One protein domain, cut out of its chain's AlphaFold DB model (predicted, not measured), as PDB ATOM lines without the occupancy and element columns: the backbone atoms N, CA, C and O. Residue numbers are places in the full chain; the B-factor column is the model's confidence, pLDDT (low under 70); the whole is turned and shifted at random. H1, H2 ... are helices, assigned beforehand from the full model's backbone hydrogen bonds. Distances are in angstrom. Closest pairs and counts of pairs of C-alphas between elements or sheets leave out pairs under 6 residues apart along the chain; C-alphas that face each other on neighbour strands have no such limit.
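This is residues 48 to 137 of the 137 residues of the protein "uncharacterized protein LOC116773024" of Danaus plexippus plexippus (UniProt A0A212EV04). What shape does the model show? Two long helices, H1 and H5, run alongside each other at a slant and in roughly opposite directions, and the short helices H2, H3 and H4 gather toward the end where H1 finishes and H5 starts. At the other end residues 127 to 137, mostly the last part of H5, stick out free. What is it made of? The printed part has 90 residues with five named helices, H1 to H5 in order along the chain, and no named strand, and its class is all helix. How compact is it? It is loose, with a radius of gyration of the C-alphas of 16.0 A, and its outline is a rod spanning 55 by 25 by 18 A.

Where does the first helix lie? H1 is residues 48 to 69, from C-alpha 48 at (-55.072, 7.097, -34.700), and is 31.2 A long from first to last C-alpha. Which helices come next? H2 is residues 73 to 78, H3 is residues 81 to 91 and 15.3 A long, and H4 is residues 96 to 99. Where is the last helix? H5, residues 107 to 135, runs 42.1 A from C-alpha 107 at (-32.365, 23.791, -10.364) to C-alpha 135 at (-41.895, -6.222, -38.277).

How does H1 stand to the others? H1 and H5 are near each other, with 14 pairs of C-alphas within 10 A but no pair within 8 A. H1 and H3 are close but not clearly touching, the closest C-alphas being those of Lys 67 and Ala 91 at 6.6 A; they run opposite ways at a tilt of 38 degrees, only just steep. H1 is apart from H2 and H4. How do H2 and H3 stand? They are close but not clearly touching, with the C-alphas of Val 76 and Ile 84 closest at 6.8 A, and run opposite ways at a steep tilt of 41 degrees. H3 and H5 are near each other, with 7 pairs of C-alphas within 10 A. What does H4 touch? H4 touches H5, which meets it with residues 110 to 117 alone; the closest C-alphas, Cys 99 and Asn 113, are 5.5 A apart. H3 and H4 are close but not clearly touching, with the C-alphas of Leu 89 and Val 96 closest at 7.2 A. What do the backbones show? In H1, H3 and H5 every O i to N i+4 pair is within hydrogen-bond range, while H2 has 0 of 2 such pairs and 1 of 3 O i to N i+3 pairs within range; H4 is too short for an O i to N i+4 pair.

How large is it? The two C-alphas farthest apart, those of His 78 and Arg 137, are 55.5 A apart. Is the printed part whole? It has no cut; the links H1 to H2, H2 to H3 and H3 to H4 are tight, and H4 to H5 is short. Where is confidence low? The mean pLDDT of the printed part is 70.6, and residues 48 to 61, 64 to 65, 67 to 81, 104, 108 and 137 are under 70.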
ATOM      1  N   LYS A  48     -55.162   7.862 -35.968       52.62
ATOM      2  CA  LYS A  48     -55.072   7.097 -34.700       52.62
ATOM      3  C   LYS A  48     -53.696   7.066 -34.024       52.62
ATOM      4  O   LYS A  48     -53.646   6.858 -32.815       52.62
ATOM      5  N   ASN A  49     -52.595   7.279 -34.747       50.56
ATOM      6  CA  ASN A  49     -51.265   7.247 -34.114       50.56
ATOM      7  C   ASN A  49     -51.030   8.467 -33.217       50.56
ATOM      8  O   ASN A  49     -50.425   8.336 -32.154       50.56
ATOM      9  N   ASN A  50     -51.565   9.629 -33.600       50.75
ATOM     10  CA  ASN A  50     -51.428  10.849 -32.807       50.75
ATOM     11  C   ASN A  50     -52.256  10.802 -31.521       50.75
ATOM     12  O   ASN A  50     -51.786  11.297 -30.504       50.75
ATOM     13  N   ASP A  51     -53.425  10.158 -31.529       55.66
ATOM     14  CA  ASP A  51     -54.249  10.012 -30.324       55.66
ATOM     15  C   ASP A  51     -53.565   9.113 -29.284       55.66
ATOM     16  O   ASP A  51     -53.556   9.437 -28.102       55.66
ATOM     17  N   ILE A  52     -52.918   8.022 -29.713       59.12
ATOM     18  CA  ILE A  52     -52.160   7.137 -28.812       59.12
ATOM     19  C   ILE A  52     -50.925   7.858 -28.260       59.12
ATOM     20  O   ILE A  52     -50.657   7.789 -27.062       59.12
ATOM     21  N   LEU A  53     -50.197   8.592 -29.107       56.69
ATOM     22  CA  LEU A  53     -49.079   9.439 -28.683       56.69
ATOM     23  C   LEU A  53     -49.520  10.493 -27.666       56.69
ATOM     24  O   LEU A  53     -48.866  10.663 -26.642       56.69
ATOM     25  N   PHE A  54     -50.641  11.161 -27.926       53.94
ATOM     26  CA  PHE A  54     -51.190  12.205 -27.072       53.94
ATOM     27  C   PHE A  54     -51.686  11.647 -25.734       53.94
ATOM     28  O   PHE A  54     -51.367  12.204 -24.689       53.94
ATOM     29  N   ILE A  55     -52.376  10.503 -25.739       64.44
ATOM     30  CA  ILE A  55     -52.795   9.797 -24.519       64.44
ATOM     31  C   ILE A  55     -51.573   9.334 -23.715       64.44
ATOM     32  O   ILE A  55     -51.543   9.495 -22.497       64.44
ATOM     33  N   ASN A  56     -50.536   8.815 -24.375       61.56
ATOM     34  CA  ASN A  56     -49.300   8.409 -23.707       61.56
ATOM     35  C   ASN A  56     -48.542   9.607 -23.121       61.56
ATOM     36  O   ASN A  56     -48.017   9.503 -22.015       61.56
ATOM     37  N   LEU A  57     -48.527  10.750 -23.813       63.12
ATOM     38  CA  LEU A  57     -47.968  12.011 -23.317       63.12
ATOM     39  C   LEU A  57     -48.758  12.566 -22.134       63.12
ATOM     40  O   LEU A  57     -48.146  13.004 -21.165       63.12
ATOM     41  N   ILE A  58     -50.092  12.510 -22.175       67.94
ATOM     42  CA  ILE A  58     -50.952  12.909 -21.054       67.94
ATOM     43  C   ILE A  58     -50.706  11.999 -19.853       67.94
ATOM     44  O   ILE A  58     -50.479  12.498 -18.757       67.94
ATOM     45  N   ASN A  59     -50.668  10.681 -20.047       69.50
ATOM     46  CA  ASN A  59     -50.390   9.735 -18.968       69.50
ATOM     47  C   ASN A  59     -48.977   9.920 -18.400       69.50
ATOM     48  O   ASN A  59     -48.785   9.863 -17.185       69.50
ATOM     49  N   ALA A  60     -47.984  10.174 -19.256       67.19
ATOM     50  CA  ALA A  60     -46.635  10.512 -18.823       67.19
ATOM     51  C   ALA A  60     -46.643  11.814 -18.011       67.19
ATOM     52  O   ALA A  60     -46.155  11.820 -16.887       67.19
ATOM     53  N   ALA A  61     -47.273  12.879 -18.511       66.06
ATOM     54  CA  ALA A  61     -47.394  14.160 -17.818       66.06
ATOM     55  C   ALA A  61     -48.135  14.037 -16.478       66.06
ATOM     56  O   ALA A  61     -47.688  14.602 -15.482       66.06
ATOM     57  N   GLU A  62     -49.212  13.254 -16.406       71.06
ATOM     58  CA  GLU A  62     -49.917  12.965 -15.157       71.06
ATOM     59  C   GLU A  62     -49.049  12.188 -14.169       71.06
ATOM     60  O   GLU A  62     -49.077  12.468 -12.971       71.06
ATOM     61  N   ASN A  63     -48.266  11.220 -14.642       70.56
ATOM     62  CA  ASN A  63     -47.355  10.460 -13.792       70.56
ATOM     63  C   ASN A  63     -46.207  11.338 -13.283       70.56
ATOM     64  O   ASN A  63     -45.873  11.269 -12.098       70.56
ATOM     65  N   LEU A  64     -45.655  12.210 -14.132       66.88
ATOM     66  CA  LEU A  64     -44.677  13.226 -13.736       66.88
ATOM     67  C   LEU A  64     -45.291  14.188 -12.705       66.88
ATOM     68  O   LEU A  64     -44.670  14.471 -11.684       66.88
ATOM     69  N   TYR A  65     -46.534  14.628 -12.915       66.75
ATOM     70  CA  TYR A  65     -47.257  15.504 -11.993       66.75
ATOM     71  C   TYR A  65     -47.543  14.828 -10.644       66.75
ATOM     72  O   TYR A  65     -47.319  15.428  -9.593       66.75
ATOM     73  N   LYS A  66     -47.974  13.560 -10.638       71.19
ATOM     74  CA  LYS A  66     -48.172  12.764  -9.413       71.19
ATOM     75  C   LYS A  66     -46.860  12.594  -8.646       71.19
ATOM     76  O   LYS A  66     -46.849  12.805  -7.436       71.19
ATOM     77  N   LYS A  67     -45.758  12.288  -9.342       65.06
ATOM     78  CA  LYS A  67     -44.411  12.211  -8.750       65.06
ATOM     79  C   LYS A  67     -43.967  13.558  -8.169       65.06
ATOM     80  O   LYS A  67     -43.484  13.604  -7.041       65.06
ATOM     81  N   ALA A  68     -44.202  14.660  -8.883       63.72
ATOM     82  CA  ALA A  68     -43.873  16.008  -8.420       63.72
ATOM     83  C   ALA A  68     -44.712  16.438  -7.203       63.72
ATOM     84  O   ALA A  68     -44.185  17.050  -6.279       63.72
ATOM     85  N   LYS A  69     -45.999  16.065  -7.145       62.91
ATOM     86  CA  LYS A  69     -46.913  16.395  -6.036       62.91
ATOM     87  C   LYS A  69     -46.498  15.772  -4.695       62.91
ATOM     88  O   LYS A  69     -46.837  16.316  -3.646       62.91
ATOM     89  N   ILE A  70     -45.754  14.662  -4.714       60.78
ATOM     90  CA  ILE A  70     -45.182  14.033  -3.507       60.78
ATOM     91  C   ILE A  70     -44.114  14.943  -2.867       60.78
ATOM     92  O   ILE A  70     -43.888  14.899  -1.656       60.78
ATOM     93  N   ILE A  71     -43.490  15.823  -3.652       58.72
ATOM     94  CA  ILE A  71     -42.473  16.765  -3.190       58.72
ATOM     95  C   ILE A  71     -43.174  18.070  -2.797       58.72
ATOM     96  O   ILE A  71     -43.401  18.954  -3.619       58.72
ATOM     97  N   SER A  72     -43.548  18.203  -1.521       55.12
ATOM     98  CA  SER A  72     -44.143  19.457  -1.047       55.12
ATOM     99  C   SER A  72     -43.123  20.606  -1.141       55.12
ATOM    100  O   SER A  72     -41.952  20.412  -0.805       55.12
ATOM    101  N   PRO A  73     -43.531  21.832  -1.519       55.62
ATOM    102  CA  PRO A  73     -42.619  22.980  -1.582       55.62
ATOM    103  C   PRO A  73     -41.973  23.301  -0.219       55.62
ATOM    104  O   PRO A  73     -40.856  23.807  -0.159       55.62
ATOM    105  N   LYS A  74     -42.614  22.913   0.895       50.88
ATOM    106  CA  LYS A  74     -42.038  23.003   2.251       50.88
ATOM    107  C   LYS A  74     -40.886  22.017   2.482       50.88
ATOM    108  O   LYS A  74     -39.974  22.317   3.246       50.88
ATOM    109  N   ALA A  75     -40.890  20.864   1.809       52.97
ATOM    110  CA  ALA A  75     -39.793  19.900   1.868       52.97
ATOM    111  C   ALA A  75     -38.542  20.388   1.119       52.97
ATOM    112  O   ALA A  75     -37.454  19.899   1.407       52.97
ATOM    113  N   VAL A  76     -38.678  21.344   0.197       55.16
ATOM    114  CA  VAL A  76     -37.563  21.930  -0.564       55.16
ATOM    115  C   VAL A  76     -36.830  23.006   0.249       55.16
ATOM    116  O   VAL A  76     -35.616  23.117   0.155       55.16
ATOM    117  N   HIS A  77     -37.535  23.748   1.111       54.72
ATOM    118  CA  HIS A  77     -36.929  24.797   1.945       54.72
ATOM    119  C   HIS A  77     -36.206  24.289   3.205       54.72
ATOM    120  O   HIS A  77     -35.353  24.997   3.731       54.72
ATOM    121  N   HIS A  78     -36.523  23.081   3.690       52.50
ATOM    122  CA  HIS A  78     -35.916  22.505   4.903       52.50
ATOM    123  C   HIS A  78     -34.940  21.345   4.645       52.50
ATOM    124  O   HIS A  78     -34.251  20.920   5.571       52.50
ATOM    125  N   ASN A  79     -34.861  20.819   3.417       57.59
ATOM    126  CA  ASN A  79     -33.907  19.767   3.063       57.59
ATOM    127  C   ASN A  79     -32.759  20.347   2.234       57.59
ATOM    128  O   ASN A  79     -32.985  21.134   1.324       57.59
ATOM    129  N   GLY A  80     -31.526  19.929   2.534       66.69
ATOM    130  CA  GLY A  80     -30.362  20.294   1.727       66.69
ATOM    131  C   GLY A  80     -30.497  19.831   0.266       66.69
ATOM    132  O   GLY A  80     -31.199  18.843   0.002       66.69
ATOM    133  N   PRO A  81     -29.818  20.509  -0.678       69.94
ATOM    134  CA  PRO A  81     -29.907  20.235  -2.116       69.94
ATOM    135  C   PRO A  81     -29.595  18.773  -2.467       69.94
ATOM    136  O   PRO A  81     -30.227  18.209  -3.360       69.94
ATOM    137  N   ASP A  82     -28.728  18.110  -1.704       72.38
ATOM    138  CA  ASP A  82     -28.360  16.704  -1.912       72.38
ATOM    139  C   ASP A  82     -29.527  15.741  -1.659       72.38
ATOM    140  O   ASP A  82     -29.762  14.807  -2.425       72.38
ATOM    141  N   LYS A  83     -30.329  15.995  -0.616       72.38
ATOM    142  CA  LYS A  83     -31.501  15.164  -0.288       72.38
ATOM    143  C   LYS A  83     -32.606  15.318  -1.327       72.38
ATOM    144  O   LYS A  83     -33.345  14.372  -1.591       72.38
ATOM    145  N   ILE A  84     -32.736  16.515  -1.893       74.94
ATOM    146  CA  ILE A  84     -33.705  16.811  -2.951       74.94
ATOM    147  C   ILE A  84     -33.242  16.162  -4.257       74.94
ATOM    148  O   ILE A  84     -34.043  15.511  -4.923       74.94
ATOM    149  N   THR A  85     -31.945  16.257  -4.563       76.25
ATOM    150  CA  THR A  85     -31.328  15.592  -5.718       76.25
ATOM    151  C   THR A  85     -31.566  14.089  -5.659       76.25
ATOM    152  O   THR A  85     -32.117  13.533  -6.602       76.25
ATOM    153  N   ALA A  86     -31.241  13.436  -4.537       75.94
ATOM    154  CA  ALA A  86     -31.414  11.993  -4.380       75.94
ATOM    155  C   ALA A  86     -32.872  11.550  -4.583       75.94
ATOM    156  O   ALA A  86     -33.127  10.597  -5.311       75.94
ATOM    157  N   LYS A  87     -33.841  12.277  -4.008       75.25
ATOM    158  CA  LYS A  87     -35.273  11.970  -4.174       75.25
ATOM    159  C   LYS A  87     -35.769  12.154  -5.606       75.25
ATOM    160  O   LYS A  87     -36.631  11.403  -6.048       75.25
ATOM    161  N   LEU A  88     -35.272  13.167  -6.313       75.12
ATOM    162  CA  LEU A  88     -35.655  13.415  -7.702       75.12
ATOM    163  C   LEU A  88     -35.038  12.372  -8.635       75.12
ATOM    164  O   LEU A  88     -35.745  11.822  -9.473       75.12
ATOM    165  N   LEU A  89     -33.757  12.052  -8.455       81.00
ATOM    166  CA  LEU A  89     -33.092  10.987  -9.205       81.00
ATOM    167  C   LEU A  89     -33.803   9.641  -9.015       81.00
ATOM    168  O   LEU A  89     -34.080   8.964 -10.002       81.00
ATOM    169  N   ASP A  90     -34.193   9.315  -7.781       78.62
ATOM    170  CA  ASP A  90     -34.962   8.107  -7.463       78.62
ATOM    171  C   ASP A  90     -36.357   8.123  -8.118       78.62
ATOM    172  O   ASP A  90     -36.737   7.201  -8.836       78.62
ATOM    173  N   ALA A  91     -37.102   9.229  -7.995       74.19
ATOM    174  CA  ALA A  91     -38.438   9.350  -8.583       74.19
ATOM    175  C   ALA A  91     -38.447   9.227 -10.120       74.19
ATOM    176  O   ALA A  91     -39.390   8.665 -10.695       74.19
ATOM    177  N   PHE A  92     -37.422   9.744 -10.796       73.69
ATOM    178  CA  PHE A  92     -37.291   9.711 -12.258       73.69
ATOM    179  C   PHE A  92     -36.393   8.572 -12.764       73.69
ATOM    180  O   PHE A  92     -36.157   8.478 -13.963       73.69
ATOM    181  N   HIS A  93     -35.929   7.683 -11.875       79.25
ATOM    182  CA  HIS A  93     -34.994   6.594 -12.191       79.25
ATOM    183  C   HIS A  93     -33.810   7.057 -13.057       79.25
ATOM    184  O   HIS A  93     -33.404   6.356 -13.985       79.25
ATOM    185  N   CYS A  94     -33.301   8.258 -12.780       78.75
ATOM    186  CA  CYS A  94     -32.180   8.841 -13.503       78.75
ATOM    187  C   CYS A  94     -30.926   8.790 -12.633       78.75
ATOM    188  O   CYS A  94     -30.993   8.992 -11.420       78.75
ATOM    189  N   ASN A  95     -29.770   8.559 -13.249       82.44
ATOM    190  CA  ASN A  95     -28.495   8.532 -12.542       82.44
ATOM    191  C   ASN A  95     -27.847   9.927 -12.509       82.44
ATOM    192  O   ASN A  95     -28.005  10.728 -13.430       82.44
ATOM    193  N   VAL A  96     -27.045  10.200 -11.474       78.44
ATOM    194  CA  VAL A  96     -26.224  11.425 -11.355       78.44
ATOM    195  C   VAL A  96     -25.419  11.752 -12.629       78.44
ATOM    196  O   VAL A  96     -25.459  12.906 -13.047       78.44
ATOM    197  N   PRO A  97     -24.718  10.809 -13.293       78.81
ATOM    198  CA  PRO A  97     -23.994  11.102 -14.538       78.81
ATOM    199  C   PRO A  97     -24.882  11.549 -15.709       78.81
ATOM    200  O   PRO A  97     -24.382  12.185 -16.630       78.81
ATOM    201  N   GLU A  98     -26.177  11.228 -15.692       71.88
ATOM    202  CA  GLU A  98     -27.102  11.524 -16.792       71.88
ATOM    203  C   GLU A  98     -27.918  12.798 -16.533       71.88
ATOM    204  O   GLU A  98     -28.131  13.592 -17.448       71.88
ATOM    205  N   CYS A  99     -28.349  13.020 -15.286       76.00
ATOM    206  CA  CYS A  99     -29.198  14.158 -14.918       76.00
ATOM    207  C   CYS A  99     -28.481  15.245 -14.100       76.00
ATOM    208  O   CYS A  99     -28.966  16.377 -14.038       76.00
ATOM    209  N   GLY A 100     -27.310  14.956 -13.530       79.56
ATOM    210  CA  GLY A 100     -26.500  15.892 -12.746       79.56
ATOM    211  C   GLY A 100     -26.850  15.927 -11.254       79.56
ATOM    212  O   GLY A 100     -27.416  14.985 -10.702       79.56
ATOM    213  N   VAL A 101     -26.492  17.032 -10.592       78.94
ATOM    214  CA  VAL A 101     -26.757  17.303  -9.166       78.94
ATOM    215  C   VAL A 101     -27.348  18.705  -9.018       78.94
ATOM    216  O   VAL A 101     -26.979  19.608  -9.775       78.94
ATOM    217  N   ILE A 102     -28.238  18.911  -8.042       77.12
ATOM    218  CA  ILE A 102     -28.790  20.237  -7.747       77.12
ATOM    219  C   ILE A 102     -27.757  21.082  -7.001       77.12
ATOM    220  O   ILE A 102     -27.240  20.709  -5.956       77.12
ATOM    221  N   THR A 103     -27.535  22.281  -7.513       70.19
ATOM    222  CA  THR A 103     -26.870  23.401  -6.855       70.19
ATOM    223  C   THR A 103     -27.851  24.573  -6.796       70.19
ATOM    224  O   THR A 103     -28.850  24.601  -7.520       70.19
ATOM    225  N   HIS A 104     -27.582  25.575  -5.954       64.00
ATOM    226  CA  HIS A 104     -28.482  26.724  -5.773       64.00
ATOM    227  C   HIS A 104     -28.827  27.477  -7.073       64.00
ATOM    228  O   HIS A 104     -29.881  28.101  -7.141       64.00
ATOM    229  N   ASN A 105     -27.994  27.366  -8.113       70.06
ATOM    230  CA  ASN A 105     -28.141  28.123  -9.358       70.06
ATOM    231  C   ASN A 105     -28.597  27.275 -10.558       70.06
ATOM    232  O   ASN A 105     -28.842  27.830 -11.625       70.06
ATOM    233  N   ASN A 106     -28.700  25.947 -10.426       75.06
ATOM    234  CA  ASN A 106     -28.924  25.061 -11.578       75.06
ATOM    235  C   ASN A 106     -30.249  24.286 -11.534       75.06
ATOM    236  O   ASN A 106     -30.471  23.445 -12.400       75.06
ATOM    237  N   LEU A 107     -31.129  24.556 -10.564       72.94
ATOM    238  CA  LEU A 107     -32.365  23.791 -10.364       72.94
ATOM    239  C   LEU A 107     -33.218  23.702 -11.640       72.94
ATOM    240  O   LEU A 107     -33.683  22.624 -11.999       72.94
ATOM    241  N   ALA A 108     -33.386  24.820 -12.351       68.62
ATOM    242  CA  ALA A 108     -34.145  24.857 -13.600       68.62
ATOM    243  C   ALA A 108     -33.507  23.980 -14.691       68.62
ATOM    244  O   ALA A 108     -34.200  23.240 -15.384       68.62
ATOM    245  N   HIS A 109     -32.178  24.018 -14.802       73.38
ATOM    246  CA  HIS A 109     -31.430  23.196 -15.751       73.38
ATOM    247  C   HIS A 109     -31.482  21.708 -15.376       73.38
ATOM    248  O   HIS A 109     -31.642  20.850 -16.240       73.38
ATOM    249  N   PHE A 110     -31.387  21.393 -14.085       78.44
ATOM    250  CA  PHE A 110     -31.489  20.033 -13.562       78.44
ATOM    251  C   PHE A 110     -32.871  19.422 -13.836       78.44
ATOM    252  O   PHE A 110     -32.968  18.300 -14.330       78.44
ATOM    253  N   LEU A 111     -33.947  20.180 -13.601       76.19
ATOM    254  CA  LEU A 111     -35.309  19.748 -13.931       76.19
ATOM    255  C   LEU A 111     -35.503  19.560 -15.440       76.19
ATOM    256  O   LEU A 111     -36.130  18.588 -15.854       76.19
ATOM    257  N   ASN A 112     -34.939  20.449 -16.259       77.25
ATOM    258  CA  ASN A 112     -34.998  20.311 -17.713       77.25
ATOM    259  C   ASN A 112     -34.283  19.033 -18.188       77.25
ATOM    260  O   ASN A 112     -34.816  18.293 -19.007       77.25
ATOM    261  N   ASN A 113     -33.115  18.719 -17.620       78.94
ATOM    262  CA  ASN A 113     -32.392  17.481 -17.919       78.94
ATOM    263  C   ASN A 113     -33.188  16.230 -17.525       78.94
ATOM    264  O   ASN A 113     -33.273  15.294 -18.316       78.94
ATOM    265  N   LEU A 114     -33.815  16.231 -16.343       79.12
ATOM    266  CA  LEU A 114     -34.683  15.136 -15.893       79.12
ATOM    267  C   LEU A 114     -35.868  14.910 -16.835       79.12
ATOM    268  O   LEU A 114     -36.160  13.775 -17.212       79.12
ATOM    269  N   LEU A 115     -36.533  15.991 -17.244       78.06
ATOM    270  CA  LEU A 115     -37.647  15.915 -18.185       78.06
ATOM    271  C   LEU A 115     -37.189  15.399 -19.550       78.06
ATOM    272  O   LEU A 115     -37.818  14.500 -20.104       78.06
ATOM    273  N   ASN A 116     -36.067  15.903 -20.067       80.25
ATOM    274  CA  ASN A 116     -35.505  15.445 -21.336       80.25
ATOM    275  C   ASN A 116     -35.108  13.963 -21.292       80.25
ATOM    276  O   ASN A 116     -35.296  13.255 -22.284       80.25
ATOM    277  N   HIS A 117     -34.611  13.475 -20.154       82.44
ATOM    278  CA  HIS A 117     -34.298  12.061 -19.965       82.44
ATOM    279  C   HIS A 117     -35.556  11.180 -20.070       82.44
ATOM    280  O   HIS A 117     -35.582  10.233 -20.861       82.44
ATOM    281  N   GLU A 118     -36.627  11.519 -19.347       78.69
ATOM    282  CA  GLU A 118     -37.896  10.773 -19.400       78.69
ATOM    283  C   GLU A 118     -38.556  10.845 -20.786       78.69
ATOM    284  O   GLU A 118     -39.024   9.831 -21.311       78.69
ATOM    285  N   VAL A 119     -38.533  12.015 -21.435       78.06
ATOM    286  CA  VAL A 119     -39.036  12.171 -22.809       78.06
ATOM    287  C   VAL A 119     -38.235  11.305 -23.779       78.06
ATOM    288  O   VAL A 119     -38.828  10.578 -24.573       78.06
ATOM    289  N   SER A 120     -36.902  11.301 -23.688       79.31
ATOM    290  CA  SER A 120     -36.049  10.468 -24.544       79.31
ATOM    291  C   SER A 120     -36.331   8.974 -24.355       79.31
ATOM    292  O   SER A 120     -36.424   8.225 -25.334       79.31
ATOM    293  N   LYS A 121     -36.531   8.536 -23.108       82.31
ATOM    294  CA  LYS A 121     -36.895   7.153 -22.775       82.31
ATOM    295  C   LYS A 121     -38.245   6.766 -23.377       82.31
ATOM    296  O   LYS A 121     -38.359   5.696 -23.983       82.31
ATOM    297  N   LEU A 122     -39.239   7.647 -23.274       79.69
ATOM    298  CA  LEU A 122     -40.548   7.450 -23.890       79.69
ATOM    299  C   LEU A 122     -40.436   7.364 -25.417       79.69
ATOM    300  O   LEU A 122     -40.950   6.417 -26.008       79.69
ATOM    301  N   THR A 123     -39.715   8.289 -26.057       77.69
ATOM    302  CA  THR A 123     -39.503   8.286 -27.512       77.69
ATOM    303  C   THR A 123     -38.838   6.995 -27.988       77.69
ATOM    304  O   THR A 123     -39.293   6.404 -28.966       77.69
ATOM    305  N   ARG A 124     -37.808   6.504 -27.286       82.25
ATOM    306  CA  ARG A 124     -37.174   5.213 -27.611       82.25
ATOM    307  C   ARG A 124     -38.150   4.046 -27.478       82.25
ATOM    308  O   ARG A 124     -38.191   3.197 -28.360       82.25
ATOM    309  N   SER A 125     -38.949   4.016 -26.411       76.81
ATOM    310  CA  SER A 125     -39.960   2.971 -26.197       76.81
ATOM    311  C   SER A 125     -41.007   2.950 -27.316       76.81
ATOM    312  O   SER A 125     -41.340   1.887 -27.843       76.81
ATOM    313  N   ILE A 126     -41.470   4.131 -27.734       78.12
ATOM    314  CA  ILE A 126     -42.421   4.282 -28.840       78.12
ATOM    315  C   ILE A 126     -41.795   3.822 -30.155       78.12
ATOM    316  O   ILE A 126     -42.409   3.024 -30.857       78.12
ATOM    317  N   ASN A 127     -40.570   4.253 -30.462       80.62
ATOM    318  CA  ASN A 127     -39.875   3.836 -31.681       80.62
ATOM    319  C   ASN A 127     -39.666   2.318 -31.724       80.62
ATOM    320  O   ASN A 127     -39.960   1.697 -32.739       80.62
ATOM    321  N   ASN A 128     -39.232   1.707 -30.620       82.25
ATOM    322  CA  ASN A 128     -39.055   0.256 -30.541       82.25
ATOM    323  C   ASN A 128     -40.385  -0.489 -30.719       82.25
ATOM    324  O   ASN A 128     -40.440  -1.487 -31.431       82.25
ATOM    325  N   SER A 129     -41.461   0.012 -30.106       75.31
ATOM    326  CA  SER A 129     -42.800  -0.570 -30.252       75.31
ATOM    327  C   SER A 129     -43.324  -0.427 -31.684       75.31
ATOM    328  O   SER A 129     -43.923  -1.361 -32.207       75.31
ATOM    329  N   SER A 130     -43.065   0.713 -32.333       74.56
ATOM    330  CA  SER A 130     -43.419   0.948 -33.738       74.56
ATOM    331  C   SER A 130     -42.668  -0.006 -34.662       74.56
ATOM    332  O   SER A 130     -43.301  -0.698 -35.446       74.56
ATOM    333  N   LEU A 131     -41.343  -0.115 -34.510       81.12
ATOM    334  CA  LEU A 131     -40.512  -1.033 -35.297       81.12
ATOM    335  C   LEU A 131     -40.939  -2.493 -35.114       81.12
ATOM    336  O   LEU A 131     -40.959  -3.256 -36.077       81.12
ATOM    337  N   TYR A 132     -41.304  -2.884 -33.892       80.31
ATOM    338  CA  TYR A 132     -41.825  -4.220 -33.623       80.31
ATOM    339  C   TYR A 132     -43.157  -4.466 -34.344       80.31
ATOM    340  O   TYR A 132     -43.316  -5.496 -34.996       80.31
ATOM    341  N   LEU A 133     -44.097  -3.520 -34.281       75.88
ATOM    342  CA  LEU A 133     -45.367  -3.630 -35.004       75.88
ATOM    343  C   LEU A 133     -45.172  -3.664 -36.525       75.88
ATOM    344  O   LEU A 133     -45.855  -4.435 -37.195       75.88
ATOM    345  N   ASP A 134     -44.225  -2.889 -37.055       76.06
ATOM    346  CA  ASP A 134     -43.874  -2.905 -38.477       76.06
ATOM    347  C   ASP A 134     -43.246  -4.244 -38.894       76.06
ATOM    348  O   ASP A 134     -43.511  -4.722 -39.991       76.06
ATOM    349  N   SER A 135     -42.476  -4.895 -38.013       75.88
ATOM    350  CA  SER A 135     -41.895  -6.222 -38.277       75.88
ATOM    351  C   SER A 135     -42.909  -7.374 -38.279       75.88
ATOM    352  O   SER A 135     -42.606  -8.458 -38.772       75.88
ATOM    353  N   LEU A 136     -44.102  -7.157 -37.713       77.56
ATOM    354  CA  LEU A 136     -45.193  -8.137 -37.673       77.56
ATOM    355  C   LEU A 136     -46.141  -8.038 -38.881       77.56
ATOM    356  O   LEU A 136     -47.095  -8.817 -38.959       77.56
ATOM    357  N   ARG A 137     -45.924  -7.070 -39.775       54.31
ATOM    358  CA  ARG A 137     -46.755  -6.796 -40.950       54.31
ATOM    359  C   ARG A 137     -46.124  -7.337 -42.226       54.31
ATOM    360  O   ARG A 137     -46.915  -7.793 -43.082       54.31
TER     361      ARG A 137